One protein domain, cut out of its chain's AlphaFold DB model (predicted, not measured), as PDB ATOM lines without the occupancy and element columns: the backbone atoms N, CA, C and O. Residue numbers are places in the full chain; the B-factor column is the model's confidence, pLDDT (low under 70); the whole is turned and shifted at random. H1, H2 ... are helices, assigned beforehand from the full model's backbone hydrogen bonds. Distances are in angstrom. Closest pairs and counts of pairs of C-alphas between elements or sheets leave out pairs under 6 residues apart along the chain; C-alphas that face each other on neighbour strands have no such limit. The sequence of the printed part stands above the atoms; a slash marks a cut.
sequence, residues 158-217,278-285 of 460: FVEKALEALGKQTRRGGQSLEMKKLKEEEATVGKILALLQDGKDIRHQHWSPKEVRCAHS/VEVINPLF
ATOM      1  N   PHE A 158     -26.270  14.786  -7.019       91.12
ATOM      2  CA  PHE A 158     -25.256  14.351  -6.065       91.12
ATOM      3  C   PHE A 158     -25.324  15.154  -4.760       91.12
ATOM      4  O   PHE A 158     -25.293  14.579  -3.669       91.12
ATOM      5  N   VAL A 159     -25.444  16.476  -4.869       94.06
ATOM      6  CA  VAL A 159     -25.492  17.407  -3.738       94.06
ATOM      7  C   VAL A 159     -26.794  17.251  -2.951       94.06
ATOM      8  O   VAL A 159     -26.748  17.283  -1.726       94.06
ATOM      9  N   GLU A 160     -27.932  16.998  -3.601       95.62
ATOM     10  CA  GLU A 160     -29.211  16.717  -2.928       95.62
ATOM     11  C   GLU A 160     -29.117  15.485  -2.023       95.62
ATOM     12  O   GLU A 160     -29.509  15.537  -0.856       95.62
ATOM     13  N   LYS A 161     -28.518  14.395  -2.523       93.75
ATOM     14  CA  LYS A 161     -28.288  13.176  -1.729       93.75
ATOM     15  C   LYS A 161     -27.345  13.428  -0.554       93.75
ATOM     16  O   LYS A 161     -27.594  12.936   0.548       93.75
ATOM     17  N   ALA A 162     -26.275  14.197  -0.772       91.00
ATOM     18  CA  ALA A 162     -25.346  14.576   0.290       91.00
ATOM     19  C   ALA A 162     -26.035  15.436   1.365       91.00
ATOM     20  O   ALA A 162     -25.872  15.183   2.560       91.00
ATOM     21  N   LEU A 163     -26.864  16.398   0.949       93.69
ATOM     22  CA  LEU A 163     -27.616  17.274   1.842       93.69
ATOM     23  C   LEU A 163     -28.648  16.497   2.668       93.69
ATOM     24  O   LEU A 163     -28.758  16.717   3.872       93.69
ATOM     25  N   GLU A 164     -29.364  15.547   2.061       94.69
ATOM     26  CA  GLU A 164     -30.311  14.690   2.781       94.69
ATOM     27  C   GLU A 164     -29.603  13.844   3.854       94.69
ATOM     28  O   GLU A 164     -30.087  13.718   4.986       94.69
ATOM     29  N   ALA A 165     -28.438  13.276   3.522       92.31
ATOM     30  CA  ALA A 165     -27.631  12.498   4.455       92.31
ATOM     31  C   ALA A 165     -27.128  13.352   5.630       92.31
ATOM     32  O   ALA A 165     -27.243  12.923   6.783       92.31
ATOM     33  N   LEU A 166     -26.634  14.565   5.359       90.06
ATOM     34  CA  LEU A 166     -26.215  15.521   6.390       90.06
ATOM     35  C   LEU A 166     -27.394  15.947   7.271       90.06
ATOM     36  O   LEU A 166     -27.292  15.875   8.495       90.06
ATOM     37  N   GLY A 167     -28.547  16.263   6.676       91.69
ATOM     38  CA  GLY A 167     -29.760  16.639   7.404       91.69
ATOM     39  C   GLY A 167     -30.245  15.552   8.373       91.69
ATOM     40  O   GLY A 167     -30.712  15.847   9.475       91.69
ATOM     41  N   LYS A 168     -30.100  14.265   8.025       91.81
ATOM     42  CA  LYS A 168     -30.399  13.146   8.946       91.81
ATOM     43  C   LYS A 168     -29.465  13.133  10.161       91.81
ATOM     44  O   LYS A 168     -29.913  12.816  11.264       91.81
ATOM     45  N   GLN A 169     -28.194  13.489   9.978       87.50
ATOM     46  CA  GLN A 169     -27.209  13.540  11.061       87.50
ATOM     47  C   GLN A 169     -27.424  14.764  11.962       87.50
ATOM     48  O   GLN A 169     -27.425  14.635  13.189       87.50
ATOM     49  N   THR A 170     -27.684  15.937  11.380       89.12
ATOM     50  CA  THR A 170     -27.829  17.199  12.121       89.12
ATOM     51  C   THR A 170     -29.143  17.303  12.901       89.12
ATOM     52  O   THR A 170     -29.175  17.945  13.959       89.12
ATOM     53  N   ARG A 171     -30.201  16.599  12.464       85.56
ATOM     54  CA  ARG A 171     -31.504  16.495  13.160       85.56
ATOM     55  C   ARG A 171     -31.418  15.967  14.590       85.56
ATOM     56  O   ARG A 171     -32.257  16.336  15.406       85.56
ATOM     57  N   ARG A 172     -30.415  15.141  14.922       77.81
ATOM     58  CA  ARG A 172     -30.229  14.598  16.286       77.81
ATOM     59  C   ARG A 172     -29.955  15.690  17.329       77.81
ATOM     60  O   ARG A 172     -30.125  15.440  18.518       77.81
ATOM     61  N   GLY A 173     -29.586  16.898  16.892       70.75
ATOM     62  CA  GLY A 173     -29.306  18.027  17.774       70.75
ATOM     63  C   GLY A 173     -28.026  17.840  18.596       70.75
ATOM     64  O   GLY A 173     -27.370  16.804  18.549       70.75
ATOM     65  N   GLY A 174     -27.627  18.882  19.326       76.88
ATOM     66  CA  GLY A 174     -26.432  18.860  20.175       76.88
ATOM     67  C   GLY A 174     -25.604  20.140  20.089       76.88
ATOM     68  O   GLY A 174     -25.653  20.871  19.100       76.88
ATOM     69  N   GLN A 175     -24.846  20.416  21.153       78.81
ATOM     70  CA  GLN A 175     -23.931  21.565  21.246       78.81
ATOM     71  C   GLN A 175     -22.452  21.175  21.074       78.81
ATOM     72  O   GLN A 175     -21.575  22.029  21.219       78.81
ATOM     73  N   SER A 176     -22.170  19.901  20.774       85.12
ATOM     74  CA  SER A 176     -20.805  19.414  20.579       85.12
ATOM     75  C   SER A 176     -20.124  20.113  19.398       85.12
ATOM     76  O   SER A 176     -20.773  20.594  18.465       85.12
ATOM     77  N   LEU A 177     -18.792  20.167  19.438       83.00
ATOM     78  CA  LEU A 177     -17.987  20.754  18.367       83.00
ATOM     79  C   LEU A 177     -18.224  20.049  17.019       83.00
ATOM     80  O   LEU A 177     -18.264  20.702  15.984       83.00
ATOM     81  N   GLU A 178     -18.419  18.732  17.042       84.00
ATOM     82  CA  GLU A 178     -18.715  17.911  15.864       84.00
ATOM     83  C   GLU A 178     -20.070  18.263  15.234       84.00
ATOM     84  O   GLU A 178     -20.146  18.511  14.035       84.00
ATOM     85  N   MET A 179     -21.123  18.414  16.045       86.19
ATOM     86  CA  MET A 179     -22.442  18.813  15.543       86.19
ATOM     87  C   MET A 179     -22.447  20.228  14.957       86.19
ATOM     88  O   MET A 179     -23.192  20.498  14.016       86.19
ATOM     89  N   LYS A 180     -21.620  21.140  15.487       85.88
ATOM     90  CA  LYS A 180     -21.440  22.472  14.887       85.88
ATOM     91  C   LYS A 180     -20.800  22.377  13.501       85.88
ATOM     92  O   LYS A 180     -21.297  23.019  12.585       85.88
ATOM     93  N   LYS A 181     -19.773  21.534  13.333       84.94
ATOM     94  CA  LYS A 181     -19.130  21.296  12.031       84.94
ATOM     95  C   LYS A 181     -20.102  20.717  11.004       84.94
ATOM     96  O   LYS A 181     -20.180  21.250   9.909       84.94
ATOM     97  N   LEU A 182     -20.888  19.704  11.376       85.81
ATOM     98  CA  LEU A 182     -21.883  19.108  10.474       85.81
ATOM     99  C   LEU A 182     -22.955  20.114  10.032       85.81
ATOM    100  O   LEU A 182     -23.388  20.086   8.888       85.81
ATOM    101  N   LYS A 183     -23.366  21.034  10.914       87.62
ATOM    102  CA  LYS A 183     -24.305  22.112  10.553       87.62
ATOM    103  C   LYS A 183     -23.684  23.157   9.627       87.62
ATOM    104  O   LYS A 183     -24.365  23.670   8.748       87.62
ATOM    105  N   GLU A 184     -22.412  23.494   9.831       88.12
ATOM    106  CA  GLU A 184     -21.664  24.366   8.914       88.12
ATOM    107  C   GLU A 184     -21.474  23.699   7.539       88.12
ATOM    108  O   GLU A 184     -21.615  24.362   6.508       88.12
ATOM    109  N   GLU A 185     -21.220  22.389   7.520       88.00
ATOM    110  CA  GLU A 185     -21.172  21.574   6.303       88.00
ATOM    111  C   GLU A 185     -22.519  21.582   5.582       88.00
ATOM    112  O   GLU A 185     -22.583  21.985   4.425       88.00
ATOM    113  N   GLU A 186     -23.607  21.244   6.279       90.44
ATOM    114  CA  GLU A 186     -24.975  21.254   5.749       90.44
ATOM    115  C   GLU A 186     -25.345  22.620   5.156       90.44
ATOM    116  O   GLU A 186     -25.864  22.691   4.043       90.44
ATOM    117  N   ALA A 187     -25.018  23.718   5.847       91.62
ATOM    118  CA  ALA A 187     -25.257  25.070   5.346       91.62
ATOM    119  C   ALA A 187     -24.467  25.365   4.058       91.62
ATOM    120  O   ALA A 187     -24.989  25.989   3.132       91.62
ATOM    121  N   THR A 188     -23.222  24.894   3.979       91.25
ATOM    122  CA  THR A 188     -22.375  25.061   2.792       91.25
ATOM    123  C   THR A 188     -22.887  24.215   1.623       91.25
ATOM    124  O   THR A 188     -23.002  24.722   0.510       91.25
ATOM    125  N   VAL A 189     -23.264  22.958   1.866       92.75
ATOM    126  CA  VAL A 189     -23.868  22.066   0.860       92.75
ATOM    127  C   VAL A 189     -25.205  22.632   0.365       92.75
ATOM    128  O   VAL A 189     -25.456  22.642  -0.837       92.75
ATOM    129  N   GLY A 190     -26.024  23.202   1.254       94.00
ATOM    130  CA  GLY A 190     -27.257  23.900   0.880       94.00
ATOM    131  C   GLY A 190     -27.007  25.128  -0.004       94.00
ATOM    132  O   GLY A 190     -27.710  25.333  -0.992       94.00
ATOM    133  N   LYS A 191     -25.960  25.915   0.289       95.00
ATOM    134  CA  LYS A 191     -25.520  27.031  -0.568       95.00
ATOM    135  C   LYS A 191     -25.076  26.545  -1.953       95.00
ATOM    136  O   LYS A 191     -25.440  27.166  -2.947       95.00
ATOM    137  N   ILE A 192     -24.305  25.456  -2.025       94.88
ATOM    138  CA  ILE A 192     -23.877  24.833  -3.292       94.88
ATOM    139  C   ILE A 192     -25.099  24.428  -4.121       94.88
ATOM    140  O   ILE A 192     -25.169  24.774  -5.298       94.88
ATOM    141  N   LEU A 193     -26.072  23.749  -3.505       95.94
ATOM    142  CA  LEU A 193     -27.292  23.308  -4.180       95.94
ATOM    143  C   LEU A 193     -28.069  24.483  -4.783       95.94
ATOM    144  O   LEU A 193     -28.425  24.444  -5.957       95.94
ATOM    145  N   ALA A 194     -28.274  25.544  -3.999       96.81
ATOM    146  CA  ALA A 194     -28.986  26.735  -4.453       96.81
ATOM    147  C   ALA A 194     -28.290  27.412  -5.646       96.81
ATOM    148  O   ALA A 194     -28.953  27.841  -6.583       96.81
ATOM    149  N   LEU A 195     -26.953  27.480  -5.640       95.81
ATOM    150  CA  LEU A 195     -26.181  28.035  -6.757       95.81
ATOM    151  C   LEU A 195     -26.325  27.186  -8.026       95.81
ATOM    152  O   LEU A 195     -26.549  27.736  -9.101       95.81
ATOM    153  N   LEU A 196     -26.242  25.860  -7.903       95.38
ATOM    154  CA  LEU A 196     -26.406  24.957  -9.042       95.38
ATOM    155  C   LEU A 196     -27.814  25.050  -9.649       95.38
ATOM    156  O   LEU A 196     -27.945  25.093 -10.871       95.38
ATOM    157  N   GLN A 197     -28.851  25.118  -8.808       95.19
ATOM    158  CA  GLN A 197     -30.245  25.290  -9.236       95.19
ATOM    159  C   GLN A 197     -30.494  26.653  -9.907       95.19
ATOM    160  O   GLN A 197     -31.332  26.747 -10.798       95.19
ATOM    161  N   ASP A 198     -29.727  27.682  -9.539       95.56
ATOM    162  CA  ASP A 198     -29.704  29.003 -10.193       95.56
ATOM    163  C   ASP A 198     -28.855  29.020 -11.485       95.56
ATOM    164  O   ASP A 198     -28.537  30.078 -12.026       95.56
ATOM    165  N   GLY A 199     -28.432  27.849 -11.979       93.69
ATOM    166  CA  GLY A 199     -27.663  27.713 -13.218       93.69
ATOM    167  C   GLY A 199     -26.196  28.136 -13.107       93.69
ATOM    168  O   GLY A 199     -25.543  28.340 -14.129       93.69
ATOM    169  N   LYS A 200     -25.654  28.278 -11.890       93.06
ATOM    170  CA  LYS A 200     -24.284  28.757 -11.658       93.06
ATOM    171  C   LYS A 200     -23.307  27.614 -11.421       93.06
ATOM    172  O   LYS A 200     -23.467  26.811 -10.505       93.06
ATOM    173  N   ASP A 201     -22.215  27.623 -12.177       93.38
ATOM    174  CA  ASP A 201     -21.118  26.678 -11.985       93.38
ATOM    175  C   ASP A 201     -20.270  27.045 -10.759       93.38
ATOM    176  O   ASP A 201     -19.919  28.210 -10.526       93.38
ATOM    177  N   ILE A 202     -19.890  26.021  -9.990       94.00
ATOM    178  CA  ILE A 202     -19.204  26.155  -8.697       94.00
ATOM    179  C   ILE A 202     -17.829  26.810  -8.819       94.00
ATOM    180  O   ILE A 202     -17.440  27.592  -7.949       94.00
ATOM    181  N   ARG A 203     -17.100  26.548  -9.908       91.88
ATOM    182  CA  ARG A 203     -15.750  27.095 -10.124       91.88
ATOM    183  C   ARG A 203     -15.693  28.623 -10.261       91.88
ATOM    184  O   ARG A 203     -14.638  29.203 -10.032       91.88
ATOM    185  N   HIS A 204     -16.800  29.266 -10.642       89.12
ATOM    186  CA  HIS A 204     -16.860  30.717 -10.865       89.12
ATOM    187  C   HIS A 204     -17.338  31.490  -9.633       89.12
ATOM    188  O   HIS A 204     -17.380  32.720  -9.649       89.12
ATOM    189  N   GLN A 205     -17.701  30.785  -8.560       89.88
ATOM    190  CA  GLN A 205     -18.223  31.406  -7.351       89.88
ATOM    191  C   GLN A 205     -17.101  31.775  -6.381       89.88
ATOM    192  O   GLN A 205     -16.024  31.175  -6.363       89.88
ATOM    193  N   HIS A 206     -17.379  32.767  -5.539       87.00
ATOM    194  CA  HIS A 206     -16.480  33.128  -4.456       87.00
ATOM    195  C   HIS A 206     -16.714  32.220  -3.248       87.00
ATOM    196  O   HIS A 206     -17.811  32.166  -2.680       87.00
ATOM    197  N   TRP A 207     -15.651  31.541  -2.835       87.50
ATOM    198  CA  TRP A 207     -15.642  30.652  -1.685       87.50
ATOM    199  C   TRP A 207     -14.626  31.131  -0.664       87.50
ATOM    200  O   TRP A 207     -13.583  31.668  -1.021       87.50
ATOM    201  N   SER A 208     -14.905  30.912   0.611       85.88
ATOM    202  CA  SER A 208     -13.949  31.162   1.680       85.88
ATOM    203  C   SER A 208     -12.926  30.020   1.794       85.88
ATOM    204  O   SER A 208     -13.229  28.865   1.473       85.88
ATOM    205  N   PRO A 209     -11.729  30.275   2.361       80.88
ATOM    206  CA  PRO A 209     -10.749  29.223   2.636       80.88
ATOM    207  C   PRO A 209     -11.222  28.167   3.638       80.88
ATOM    208  O   PRO A 209     -10.480  27.220   3.890       80.88
ATOM    209  N   LYS A 210     -12.374  28.370   4.291       78.81
ATOM    210  CA  LYS A 210     -13.008  27.360   5.137       78.81
ATOM    211  C   LYS A 210     -13.792  26.396   4.258       78.81
ATOM    212  O   LYS A 210     -13.440  25.234   4.258       78.81
ATOM    213  N   GLU A 211     -14.717  26.899   3.436       79.50
ATOM    214  CA  GLU A 211     -15.600  26.100   2.566       79.50
ATOM    215  C   GLU A 211     -14.842  25.189   1.580       79.50
ATOM    216  O   GLU A 211     -15.305  24.093   1.257       79.50
ATOM    217  N   VAL A 212     -13.673  25.626   1.097       71.38
ATOM    218  CA  VAL A 212     -12.914  24.891   0.067       71.38
ATOM    219  C   VAL A 212     -11.928  23.877   0.629       71.38
ATOM    220  O   VAL A 212     -11.612  22.914  -0.066       71.38
ATOM    221  N   ARG A 213     -11.365  24.118   1.819       59.38
ATOM    222  CA  ARG A 213     -10.031  23.599   2.161       59.38
ATOM    223  C   ARG A 213      -9.935  22.083   1.956       59.38
ATOM    224  O   ARG A 213     -10.781  21.352   2.426       59.38
ATOM    225  N   CYS A 214      -8.883  21.647   1.268       44.12
ATOM    226  CA  CYS A 214      -8.197  20.387   1.545       44.12
ATOM    227  C   CYS A 214      -6.756  20.796   1.839       44.12
ATOM    228  O   CYS A 214      -5.989  21.096   0.917       44.12
ATOM    229  N   ALA A 215      -6.398  20.928   3.115       35.72
ATOM    230  CA  ALA A 215      -5.007  21.173   3.471       35.72
ATOM    231  C   ALA A 215      -4.237  19.857   3.348       35.72
ATOM    232  O   ALA A 215      -4.588  18.887   4.008       35.72
ATOM    233  N   HIS A 216      -3.207  19.857   2.494       37.12
ATOM    234  CA  HIS A 216      -2.064  18.938   2.469       37.12
ATOM    235  C   HIS A 216      -2.117  17.867   3.563       37.12
ATOM    236  O   HIS A 216      -1.766  18.129   4.715       37.12
ATOM    237  N   SER A 217      -2.582  16.673   3.196       29.30
ATOM    238  CA  SER A 217      -2.611  15.526   4.090       29.30
ATOM    239  C   SER A 217      -1.217  15.304   4.680       29.30
ATOM    240  O   SER A 217      -0.300  14.878   3.980       29.30
ATOM    241  N   VAL A 278     -14.371  23.870   7.984       50.75
ATOM    242  CA  VAL A 278     -15.016  22.637   7.520       50.75
ATOM    243  C   VAL A 278     -14.719  22.460   6.034       50.75
ATOM    244  O   VAL A 278     -15.062  23.325   5.238       50.75
ATOM    245  N   GLU A 279     -14.056  21.363   5.680       72.38
ATOM    246  CA  GLU A 279     -13.642  21.019   4.317       72.38
ATOM    247  C   GLU A 279     -14.835  20.465   3.521       72.38
ATOM    248  O   GLU A 279     -15.132  19.280   3.630       72.38
ATOM    249  N   VAL A 280     -15.552  21.298   2.754       78.88
ATOM    250  CA  VAL A 280     -16.829  20.867   2.140       78.88
ATOM    251  C   VAL A 280     -16.710  20.595   0.645       78.88
ATOM    252  O   VAL A 280     -17.133  19.547   0.171       78.88
ATOM    253  N   ILE A 281     -16.143  21.520  -0.132       84.62
ATOM    254  CA  ILE A 281     -16.306  21.484  -1.598       84.62
ATOM    255  C   ILE A 281     -15.414  20.431  -2.264       84.62
ATOM    256  O   ILE A 281     -15.880  19.669  -3.111       84.62
ATOM    257  N   ASN A 282     -14.131  20.373  -1.897       86.88
ATOM    258  CA  ASN A 282     -13.174  19.462  -2.532       86.88
ATOM    259  C   ASN A 282     -13.531  17.970  -2.353       86.88
ATOM    260  O   ASN A 282     -13.443  17.241  -3.345       86.88
ATOM    261  N   PRO A 283     -13.997  17.511  -1.173       86.88
ATOM    262  CA  PRO A 283     -14.453  16.130  -0.985       86.88
ATOM    263  C   PRO A 283     -15.664  15.715  -1.837       86.88
ATOM    264  O   PRO A 283     -15.841  14.526  -2.093       86.88
ATOM    265  N   LEU A 284     -16.487  16.661  -2.309       87.00
ATOM    266  CA  LEU A 284     -17.651  16.358  -3.155       87.00
ATOM    267  C   LEU A 284     -17.266  16.023  -4.608       87.00
ATOM    268  O   LEU A 284     -18.068  15.450  -5.347       87.00
ATOM    269  N   PHE A 285     -16.047  16.377  -5.038       88.62
ATOM    270  CA  PHE A 285     -15.538  16.166  -6.402       88.62
ATOM    271  C   PHE A 285     -16.519  16.602  -7.507       88.62
ATOM    272  O   PHE A 285     -16.688  15.892  -8.502       88.62
TER     273      PHE A 285
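What this domain is: This is residues 158 to 217 and 278 to 285 of the 460 residues of a protein of Aureobasidium pullulans (UniProt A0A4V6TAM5). What shape do these atoms make? They make a helical hairpin, H1 and the longer H2 side by side and running opposite ways, with the four-residue H3 near both helices on one side of the pair. After H2, a long stretch with no named element, residues 198 to 217, folds back from the far end of H2 towards H3 and runs on to a cut in the chain. What is it built of? The printed part has 68 residues with three named helices, in the order H1, H2, H3, and no named strand; the class is all helix, with 38 residues in the named helices. How large is it? It is compact, with a radius of gyration of the C-alphas of 12.4 A and a rounded outline, spanning 34 by 29 by 17 A.

How they stand to each other: How do the first two helices stand? H1, residues 158 to 170, and H2, residues 177 to 197, form a helical hairpin and touch, with 16 pairs of C-alphas within 8 A. The closest C-alphas are those of Leu 166 and Glu 186, 5.9 A apart, and the lines stand at a shallow tilt of 28 degrees, opposite ways. Where is the third helix? H3, residues 281 to 284, is close to H1 but not clearly touching it; their closest C-alphas, those of Val 159 and Leu 284, are 7.9 A apart. H3 is also close to H2 but not clearly touching it, and their closest C-alphas, those of Val 189 and Ile 281, are 8.0 A apart. What do the backbones show? In H1 and H2 every O i to N i+4 pair is within hydrogen-bond range. H3 is too short for such a pair, and its one O i to N i+3 pair is within range.

Where its parts are: Where does H1 lie? It begins at C-alpha 158, at (-25.256, 14.351, -6.065), and measures 18.6 A from first to last C-alpha. Where does H2 lie? It runs from C-alpha 177, at (-17.987, 20.754, 18.367), to C-alpha 197 and measures 30.5 A. Where does H3 end? It measures 5.5 A and ends at C-alpha 284, at (-17.651, 16.358, -3.155).

The domain as a whole: How far does it reach? The two C-alphas farthest apart are those of Ser 176 and Gly 199, at 35.5 A. Where is the cut? Residues 218 to 277 are not printed, and C-alphas 217 and 278 are 14.7 A apart across the cut, which lies in the link from H2 to H3. The link from H1 to H2, with 6 residues, is short. Where is confidence low? The mean pLDDT of the printed part is 84.2; residues 213 to 217 and residue 278 are under 70 in this model.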